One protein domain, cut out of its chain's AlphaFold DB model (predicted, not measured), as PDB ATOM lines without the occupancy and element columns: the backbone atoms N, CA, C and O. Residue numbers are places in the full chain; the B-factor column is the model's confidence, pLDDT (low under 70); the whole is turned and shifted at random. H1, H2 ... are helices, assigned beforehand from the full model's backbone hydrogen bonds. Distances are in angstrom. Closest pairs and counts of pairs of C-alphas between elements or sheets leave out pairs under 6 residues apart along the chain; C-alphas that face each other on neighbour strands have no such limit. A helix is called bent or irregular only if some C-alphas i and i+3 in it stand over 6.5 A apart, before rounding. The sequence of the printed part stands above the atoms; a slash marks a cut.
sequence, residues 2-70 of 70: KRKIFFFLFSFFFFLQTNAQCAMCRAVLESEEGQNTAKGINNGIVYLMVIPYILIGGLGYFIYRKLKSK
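This is residues 2 to 70 of the 70 residues of an uncharacterized protein of Bacteroidetes bacterium (UniProt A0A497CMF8). The model is a flat, open V: the long helix H3 makes one arm, and the shorter helices H1 and H2, one after the other, make the other. H2 and H3 meet in a corner at their ends, and the rest of both arms stands free. The printed part has 69 residues with three named helices, H1, H2, H3 along the chain, and is all helix. It is extended, with a radius of gyration of the C-alphas of 21.8 A and spans of 57 by 50 by 9 A.

H3, residues 34 to 68, touches H2, residues 22 to 30, only at the corner, with residues 34 to 38 alone; the closest C-alphas, of Leu 29 and Ala 38, are 5.3 A apart. Their lines stand at 72 degrees, only just about perpendicular. H1, residues 2 to 15, is apart from both. Every O i to N i+4 pair is within hydrogen-bond range in H1 and H2, and 28 of 31 in H3.

H3 is 51.1 A long and ends at C-alpha 68 (-28.905, 26.923, 29.280). It is neither bent nor irregular, but only just: C-alphas 49 and 52 are 6.1 A apart. H2 measures 11.9 A. H1 measures 20.0 A from C-alpha 2 (-38.604, 26.129, -28.976).

The C-alphas farthest apart, of Lys 2 and Ser 69, are 60.1 A apart. The printed part has no cut; the link H2 to H3 is tight and H1 to H2 short. Residues 14 to 30, 32 and 70 have pLDDT under 70.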
ATOM      1  N   LYS A   2     -37.168  25.970 -29.304       72.44
ATOM      2  CA  LYS A   2     -38.604  26.129 -28.976       72.44
ATOM      3  C   LYS A   2     -38.926  26.195 -27.468       72.44
ATOM      4  O   LYS A   2     -39.703  27.041 -27.055       72.44
ATOM      5  N   ARG A   3     -38.258  25.389 -26.625       77.81
ATOM      6  CA  ARG A   3     -38.443  25.404 -25.156       77.81
ATOM      7  C   ARG A   3     -37.976  26.704 -24.487       77.81
ATOM      8  O   ARG A   3     -38.609  27.160 -23.547       77.81
ATOM      9  N   LYS A   4     -36.888  27.309 -24.983       83.38
ATOM     10  CA  LYS A   4     -36.388  28.598 -24.471       83.38
ATOM     11  C   LYS A   4     -37.325  29.740 -24.867       83.38
ATOM     12  O   LYS A   4     -37.599  30.597 -24.046       83.38
ATOM     13  N   ILE A   5     -37.862  29.691 -26.089       90.06
ATOM     14  CA  ILE A   5     -38.866  30.642 -26.584       90.06
ATOM     15  C   ILE A   5     -40.155  30.539 -25.765       90.06
ATOM     16  O   ILE A   5     -40.674  31.555 -25.322       90.06
ATOM     17  N   PHE A   6     -40.629  29.320 -25.489       87.81
ATOM     18  CA  PHE A   6     -41.803  29.103 -24.645       87.81
ATOM     19  C   PHE A   6     -41.603  29.645 -23.223       87.81
ATOM     20  O   PHE A   6     -42.458  30.353 -22.707       87.81
ATOM     21  N   PHE A   7     -40.445  29.377 -22.616       85.88
ATOM     22  CA  PHE A   7     -40.115  29.887 -21.283       85.88
ATOM     23  C   PHE A   7     -39.999  31.420 -21.255       85.88
ATOM     24  O   PHE A   7     -40.446  32.059 -20.307       85.88
ATOM     25  N   PHE A   8     -39.441  32.015 -22.310       87.50
ATOM     26  CA  PHE A   8     -39.334  33.466 -22.452       87.50
ATOM     27  C   PHE A   8     -40.711  34.126 -22.609       87.50
ATOM     28  O   PHE A   8     -40.996  35.099 -21.919       87.50
ATOM     29  N   LEU A   9     -41.587  33.560 -23.445       86.56
ATOM     30  CA  LEU A   9     -42.965  34.030 -23.617       86.56
ATOM     31  C   LEU A   9     -43.782  33.898 -22.327       86.56
ATOM     32  O   LEU A   9     -44.510  34.820 -21.970       86.56
ATOM     33  N   PHE A  10     -43.621  32.788 -21.604       83.44
ATOM     34  CA  PHE A  10     -44.259  32.578 -20.306       83.44
ATOM     35  C   PHE A  10     -43.793  33.625 -19.284       83.44
ATOM     36  O   PHE A  10     -44.615  34.312 -18.690       83.44
ATOM     37  N   SER A  11     -42.480  33.823 -19.139       81.81
ATOM     38  CA  SER A  11     -41.915  34.832 -18.231       81.81
ATOM     39  C   SER A  11     -42.375  36.257 -18.576       81.81
ATOM     40  O   SER A  11     -42.775  37.017 -17.695       81.81
ATOM     41  N   PHE A  12     -42.401  36.603 -19.866       79.62
ATOM     42  CA  PHE A  12     -42.869  37.903 -20.348       79.62
ATOM     43  C   PHE A  12     -44.349  38.150 -20.021       79.62
ATOM     44  O   PHE A  12     -44.710  39.245 -19.594       79.62
ATOM     45  N   PHE A  13     -45.199  37.127 -20.149       75.38
ATOM     46  CA  PHE A  13     -46.627  37.239 -19.846       75.38
ATOM     47  C   PHE A  13     -46.898  37.477 -18.351       75.38
ATOM     48  O   PHE A  13     -47.768  38.271 -18.003       75.38
ATOM     49  N   PHE A  14     -46.119  36.853 -17.462       68.62
ATOM     50  CA  PHE A  14     -46.246  37.061 -16.014       68.62
ATOM     51  C   PHE A  14     -45.644  38.394 -15.541       68.62
ATOM     52  O   PHE A  14     -46.166  38.993 -14.603       68.62
ATOM     53  N   PHE A  15     -44.608  38.909 -16.210       66.00
ATOM     54  CA  PHE A  15     -44.015  40.215 -15.890       66.00
ATOM     55  C   PHE A  15     -44.959  41.398 -16.180       66.00
ATOM     56  O   PHE A  15     -44.918  42.421 -15.497       66.00
ATOM     57  N   LEU A  16     -45.863  41.259 -17.155       60.22
ATOM     58  CA  LEU A  16     -46.858  42.293 -17.463       60.22
ATOM     59  C   LEU A  16     -47.866  42.519 -16.323       60.22
ATOM     60  O   LEU A  16     -48.452  43.596 -16.240       60.22
ATOM     61  N   GLN A  17     -48.045  41.554 -15.414       57.75
ATOM     62  CA  GLN A  17     -48.961  41.701 -14.278       57.75
ATOM     63  C   GLN A  17     -48.334  42.350 -13.036       57.75
ATOM     64  O   GLN A  17     -49.061  42.687 -12.103       57.75
ATOM     65  N   THR A  18     -47.018  42.583 -12.999       57.03
ATOM     66  CA  THR A  18     -46.344  43.015 -11.760       57.03
ATOM     67  C   THR A  18     -46.188  44.531 -11.603       57.03
ATOM     68  O   THR A  18     -45.599  44.960 -10.618       57.03
ATOM     69  N   ASN A  19     -46.694  45.360 -12.530       54.72
ATOM     70  CA  ASN A  19     -46.392  46.805 -12.550       54.72
ATOM     71  C   ASN A  19     -47.594  47.768 -12.695       54.72
ATOM     72  O   ASN A  19     -47.379  48.949 -12.954       54.72
ATOM     73  N   ALA A  20     -48.849  47.339 -12.496       52.22
ATOM     74  CA  ALA A  20     -50.016  48.214 -12.734       52.22
ATOM     75  C   ALA A  20     -51.021  48.370 -11.573       52.22
ATOM     76  O   ALA A  20     -52.043  49.024 -11.757       52.22
ATOM     77  N   GLN A  21     -50.759  47.845 -10.371       46.38
ATOM     78  CA  GLN A  21     -51.659  48.068  -9.220       46.38
ATOM     79  C   GLN A  21     -51.238  49.239  -8.316       46.38
ATOM     80  O   GLN A  21     -52.041  49.748  -7.540       46.38
ATOM     81  N   CYS A  22     -50.015  49.752  -8.453       64.31
ATOM     82  CA  CYS A  22     -49.482  50.729  -7.500       64.31
ATOM     83  C   CYS A  22     -50.039  52.154  -7.669       64.31
ATOM     84  O   CYS A  22     -50.120  52.876  -6.681       64.31
ATOM     85  N   ALA A  23     -50.452  52.568  -8.873       55.22
ATOM     86  CA  ALA A  23     -51.015  53.907  -9.097       55.22
ATOM     87  C   ALA A  23     -52.526  53.971  -8.808       55.22
ATOM     88  O   ALA A  23     -53.009  54.958  -8.261       55.22
ATOM     89  N   MET A  24     -53.263  52.893  -9.102       52.22
ATOM     90  CA  MET A  24     -54.706  52.815  -8.850       52.22
ATOM     91  C   MET A  24     -55.006  52.619  -7.359       52.22
ATOM     92  O   MET A  24     -55.862  53.310  -6.812       52.22
ATOM     93  N   CYS A  25     -54.259  51.743  -6.673       62.59
ATOM     94  CA  CYS A  25     -54.420  51.555  -5.233       62.59
ATOM     95  C   CYS A  25     -53.984  52.798  -4.447       62.59
ATOM     96  O   CYS A  25     -54.659  53.151  -3.490       62.59
ATOM     97  N   ARG A  26     -52.924  53.515  -4.859       61.09
ATOM     98  CA  ARG A  26     -52.561  54.787  -4.207       61.09
ATOM     99  C   ARG A  26     -53.633  55.855  -4.370       61.09
ATOM    100  O   ARG A  26     -54.036  56.422  -3.369       61.09
ATOM    101  N   ALA A  27     -54.133  56.084  -5.585       59.53
ATOM    102  CA  ALA A  27     -55.144  57.117  -5.828       59.53
ATOM    103  C   ALA A  27     -56.443  56.869  -5.041       59.53
ATOM    104  O   ALA A  27     -57.027  57.805  -4.500       59.53
ATOM    105  N   VAL A  28     -56.868  55.604  -4.921       63.75
ATOM    106  CA  VAL A  28     -58.030  55.241  -4.099       63.75
ATOM    107  C   VAL A  28     -57.730  55.441  -2.616       63.75
ATOM    108  O   VAL A  28     -58.571  56.001  -1.932       63.75
ATOM    109  N   LEU A  29     -56.554  55.048  -2.118       63.12
ATOM    110  CA  LEU A  29     -56.201  55.138  -0.692       63.12
ATOM    111  C   LEU A  29     -55.846  56.558  -0.220       63.12
ATOM    112  O   LEU A  29     -56.003  56.857   0.960       63.12
ATOM    113  N   GLU A  30     -55.380  57.426  -1.119       66.94
ATOM    114  CA  GLU A  30     -55.050  58.828  -0.837       66.94
ATOM    115  C   GLU A  30     -56.271  59.760  -0.944       66.94
ATOM    116  O   GLU A  30     -56.205  60.897  -0.483       66.94
ATOM    117  N   SER A  31     -57.405  59.280  -1.472       73.31
ATOM    118  CA  SER A  31     -58.684  60.003  -1.436       73.31
ATOM    119  C   SER A  31     -59.253  60.084  -0.009       73.31
ATOM    120  O   SER A  31     -58.961  59.220   0.820       73.31
ATOM    121  N   GLU A  32     -60.082  61.089   0.299       68.88
ATOM    122  CA  GLU A  32     -60.689  61.240   1.638       68.88
ATOM    123  C   GLU A  32     -61.524  60.012   2.052       68.88
ATOM    124  O   GLU A  32     -61.415  59.549   3.188       68.88
ATOM    125  N   GLU A  33     -62.276  59.413   1.121       70.38
ATOM    126  CA  GLU A  33     -62.986  58.137   1.337       70.38
ATOM    127  C   GLU A  33     -62.014  56.952   1.511       70.38
ATOM    128  O   GLU A  33     -62.257  56.024   2.289       70.38
ATOM    129  N   GLY A  34     -60.868  57.011   0.835       72.19
ATOM    130  CA  GLY A  34     -59.778  56.041   0.888       72.19
ATOM    131  C   GLY A  34     -59.017  55.960   2.199       72.19
ATOM    132  O   GLY A  34     -58.488  54.895   2.522       72.19
ATOM    133  N   GLN A  35     -58.977  57.046   2.975       74.12
ATOM    134  CA  GLN A  35     -58.177  57.131   4.203       74.12
ATOM    135  C   GLN A  35     -58.595  56.095   5.255       74.12
ATOM    136  O   GLN A  35     -57.748  55.524   5.945       74.12
ATOM    137  N   ASN A  36     -59.895  55.810   5.376       80.44
ATOM    138  CA  ASN A  36     -60.389  54.791   6.308       80.44
ATOM    139  C   ASN A  36     -59.971  53.382   5.870       80.44
ATOM    140  O   ASN A  36     -59.505  52.585   6.689       80.44
ATOM    141  N   THR A  37     -60.047  53.101   4.570       79.69
ATOM    142  CA  THR A  37     -59.569  51.846   3.977       79.69
ATOM    143  C   THR A  37     -58.052  51.707   4.125       79.69
ATOM    144  O   THR A  37     -57.563  50.641   4.499       79.69
ATOM    145  N   ALA A  38     -57.296  52.792   3.932       79.38
ATOM    146  CA  ALA A  38     -55.845  52.830   4.103       79.38
ATOM    147  C   ALA A  38     -55.424  52.518   5.543       79.38
ATOM    148  O   ALA A  38     -54.518  51.711   5.760       79.38
ATOM    149  N   LYS A  39     -56.126  53.081   6.536       82.69
ATOM    150  CA  LYS A  39     -55.924  52.739   7.953       82.69
ATOM    151  C   LYS A  39     -56.208  51.261   8.225       82.69
ATOM    152  O   LYS A  39     -55.417  50.613   8.907       82.69
ATOM    153  N   GLY A  40     -57.290  50.716   7.663       85.25
ATOM    154  CA  GLY A  40     -57.624  49.291   7.766       85.25
ATOM    155  C   GLY A  40     -56.523  48.383   7.211       85.25
ATOM    156  O   GLY A  40     -56.111  47.432   7.876       85.25
ATOM    157  N   ILE A  41     -55.982  48.717   6.037       83.50
ATOM    158  CA  ILE A  41     -54.872  47.979   5.418       83.50
ATOM    159  C   ILE A  41     -53.602  48.083   6.266       83.50
ATOM    160  O   ILE A  41     -52.973  47.060   6.529       83.50
ATOM    161  N   ASN A  42     -53.235  49.279   6.736       85.12
ATOM    162  CA  ASN A  42     -52.050  49.462   7.578       85.12
ATOM    163  C   ASN A  42     -52.141  48.644   8.877       85.12
ATOM    164  O   ASN A  42     -51.182  47.980   9.262       85.12
ATOM    165  N   ASN A  43     -53.320  48.612   9.503       88.75
ATOM    166  CA  ASN A  43     -53.571  47.768  10.672       88.75
ATOM    167  C   ASN A  43     -53.431  46.276  10.337       88.75
ATOM    168  O   ASN A  43     -52.840  45.529  11.113       88.75
ATOM    169  N   GLY A  44     -53.923  45.849   9.170       89.06
ATOM    170  CA  GLY A  44     -53.747  44.484   8.672       89.06
ATOM    171  C   GLY A  44     -52.278  44.117   8.446       89.06
ATOM    172  O   GLY A  44     -51.847  43.046   8.868       89.06
ATOM    173  N   ILE A  45     -51.487  45.013   7.849       89.50
ATOM    174  CA  ILE A  45     -50.043  44.818   7.650       89.50
ATOM    175  C   ILE A  45     -49.344  44.649   8.998       89.50
ATOM    176  O   ILE A  45     -48.612  43.677   9.181       89.50
ATOM    177  N   VAL A  46     -49.601  45.544   9.956       91.69
ATOM    178  CA  VAL A  46     -49.022  45.449  11.304       91.69
ATOM    179  C   VAL A  46     -49.434  44.140  11.978       91.69
ATOM    180  O   VAL A  46     -48.579  43.437  12.514       91.69
ATOM    181  N   TYR A  47     -50.711  43.761  11.898       91.56
ATOM    182  CA  TYR A  47     -51.214  42.512  12.472       91.56
ATOM    183  C   TYR A  47     -50.509  41.277  11.889       91.56
ATOM    184  O   TYR A  47     -50.072  40.399  12.634       91.56
ATOM    185  N   LEU A  48     -50.336  41.227  10.566       89.81
ATOM    186  CA  LEU A  48     -49.638  40.131   9.892       89.81
ATOM    187  C   LEU A  48     -48.132  40.128  10.192       89.81
ATOM    188  O   LEU A  48     -47.548  39.055  10.345       89.81
ATOM    189  N   MET A  49     -47.506  41.300  10.319       91.69
ATOM    190  CA  MET A  49     -46.088  41.433  10.665       91.69
ATOM    191  C   MET A  49     -45.780  41.011  12.102       91.69
ATOM    192  O   MET A  49     -44.683  40.528  12.358       91.69
ATOM    193  N   VAL A  50     -46.717  41.135  13.045       96.44
ATOM    194  CA  VAL A  50     -46.503  40.707  14.440       96.44
ATOM    195  C   VAL A  50     -46.222  39.200  14.543       96.44
ATOM    196  O   VAL A  50     -45.386  38.782  15.347       96.44
ATOM    197  N   ILE A  51     -46.859  38.382  13.701       97.19
ATOM    198  CA  ILE A  51     -46.732  36.916  13.719       97.19
ATOM    199  C   ILE A  51     -45.270  36.443  13.587       97.19
ATOM    200  O   ILE A  51     -44.808  35.732  14.485       97.19
ATOM    201  N   PRO A  52     -44.500  36.807  12.539       95.50
ATOM    202  CA  PRO A  52     -43.114  36.361  12.411       95.50
ATOM    203  C   PRO A  52     -42.223  36.817  13.573       95.50
ATOM    204  O   PRO A  52     -41.357  36.050  13.989       95.50
ATOM    205  N   TYR A  53     -42.447  38.000  14.158       96.25
ATOM    206  CA  TYR A  53     -41.665  38.444  15.320       96.25
ATOM    207  C   TYR A  53     -41.921  37.583  16.558       96.25
ATOM    208  O   TYR A  53     -40.970  37.191  17.236       96.25
ATOM    209  N   ILE A  54     -43.184  37.235  16.826       98.06
ATOM    210  CA  ILE A  54     -43.542  36.336  17.933       98.06
ATOM    211  C   ILE A  54     -42.928  34.952  17.714       98.06
ATOM    212  O   ILE A  54     -42.349  34.386  18.640       98.06
ATOM    213  N   LEU A  55     -43.015  34.414  16.494       97.94
ATOM    214  CA  LEU A  55     -42.473  33.092  16.176       97.94
ATOM    215  C   LEU A  55     -40.952  33.036  16.350       97.94
ATOM    216  O   LEU A  55     -40.447  32.117  16.996       97.94
ATOM    217  N   ILE A  56     -40.223  34.023  15.824       98.00
ATOM    218  CA  ILE A  56     -38.762  34.095  15.956       98.00
ATOM    219  C   ILE A  56     -38.356  34.308  17.419       98.00
ATOM    220  O   ILE A  56     -37.450  33.628  17.902       98.00
ATOM    221  N   GLY A  57     -39.045  35.193  18.146       98.12
ATOM    222  CA  GLY A  57     -38.796  35.423  19.571       98.12
ATOM    223  C   GLY A  57     -39.046  34.173  20.419       98.12
ATOM    224  O   GLY A  57     -38.202  33.793  21.232       98.12
ATOM    225  N   GLY A  58     -40.165  33.483  20.183       98.25
ATOM    226  CA  GLY A  58     -40.498  32.226  20.849       98.25
ATOM    227  C   GLY A  58     -39.477  31.130  20.551       98.25
ATOM    228  O   GLY A  58     -38.965  30.495  21.474       98.25
ATOM    229  N   LEU A  59     -39.114  30.949  19.279       98.19
ATOM    230  CA  LEU A  59     -38.081  29.997  18.869       98.19
ATOM    231  C   LEU A  59     -36.736  30.301  19.545       98.19
ATOM    232  O   LEU A  59     -36.112  29.398  20.106       98.19
ATOM    233  N   GLY A  60     -36.316  31.568  19.553       98.25
ATOM    234  CA  GLY A  60     -35.095  32.017  20.221       98.25
ATOM    235  C   GLY A  60     -35.106  31.726  21.723       98.25
ATOM    236  O   GLY A  60     -34.127  31.197  22.254       98.25
ATOM    237  N   TYR A  61     -36.230  31.978  22.402       98.00
ATOM    238  CA  TYR A  61     -36.405  31.647  23.817       98.00
ATOM    239  C   TYR A  61     -36.276  30.140  24.084       98.00
ATOM    240  O   TYR A  61     -35.553  29.734  24.999       98.00
ATOM    241  N   PHE A  62     -36.922  29.294  23.273       97.81
ATOM    242  CA  PHE A  62     -36.810  27.838  23.409       97.81
ATOM    243  C   PHE A  62     -35.378  27.344  23.186       97.81
ATOM    244  O   PHE A  62     -34.899  26.505  23.954       97.81
ATOM    245  N   ILE A  63     -34.676  27.882  22.184       97.69
ATOM    246  CA  ILE A  63     -33.264  27.567  21.929       97.69
ATOM    247  C   ILE A  63     -32.407  27.966  23.132       97.69
ATOM    248  O   ILE A  63     -31.663  27.130  23.645       97.69
ATOM    249  N   TYR A  64     -32.544  29.201  23.624       97.44
ATOM    250  CA  TYR A  64     -31.809  29.675  24.797       97.44
ATOM    251  C   TYR A  64     -32.049  28.777  26.011       97.44
ATOM    252  O   TYR A  64     -31.099  28.349  26.664       97.44
ATOM    253  N   ARG A  65     -33.310  28.427  26.292       97.31
ATOM    254  CA  ARG A  65     -33.651  27.594  27.449       97.31
ATOM    255  C   ARG A  65     -33.104  26.172  27.315       97.31
ATOM    256  O   ARG A  65     -32.659  25.611  28.312       97.31
ATOM    257  N   LYS A  66     -33.086  25.608  26.102       96.31
ATOM    258  CA  LYS A  66     -32.452  24.309  25.821       96.31
ATOM    259  C   LYS A  66     -30.938  24.363  26.036       96.31
ATOM    260  O   LYS A  66     -30.393  23.447  26.636       96.31
ATOM    261  N   LEU A  67     -30.275  25.410  25.544       96.19
ATOM    262  CA  LEU A  67     -28.822  25.566  25.665       96.19
ATOM    263  C   LEU A  67     -28.382  25.876  27.096       96.19
ATOM    264  O   LEU A  67     -27.349  25.381  27.506       96.19
ATOM    265  N   LYS A  68     -29.167  26.647  27.858       91.56
ATOM    266  CA  LYS A  68     -28.905  26.923  29.280       91.56
ATOM    267  C   LYS A  68     -29.146  25.703  30.176       91.56
ATOM    268  O   LYS A  68     -28.547  25.593  31.237       91.56
ATOM    269  N   SER A  69     -30.083  24.837  29.792       78.25
ATOM    270  CA  SER A  69     -30.406  23.610  30.530       78.25
ATOM    271  C   SER A  69     -29.454  22.447  30.217       78.25
ATOM    272  O   SER A  69     -29.632  21.373  30.792       78.25
ATOM    273  N   LYS A  70     -28.510  22.637  29.290       62.38
ATOM    274  CA  LYS A  70     -27.414  21.716  28.995       62.38
ATOM    275  C   LYS A  70     -26.143  22.239  29.652       62.38
ATOM    276  O   LYS A  70     -25.370  21.385  30.130       62.38
TER     277      LYS A  70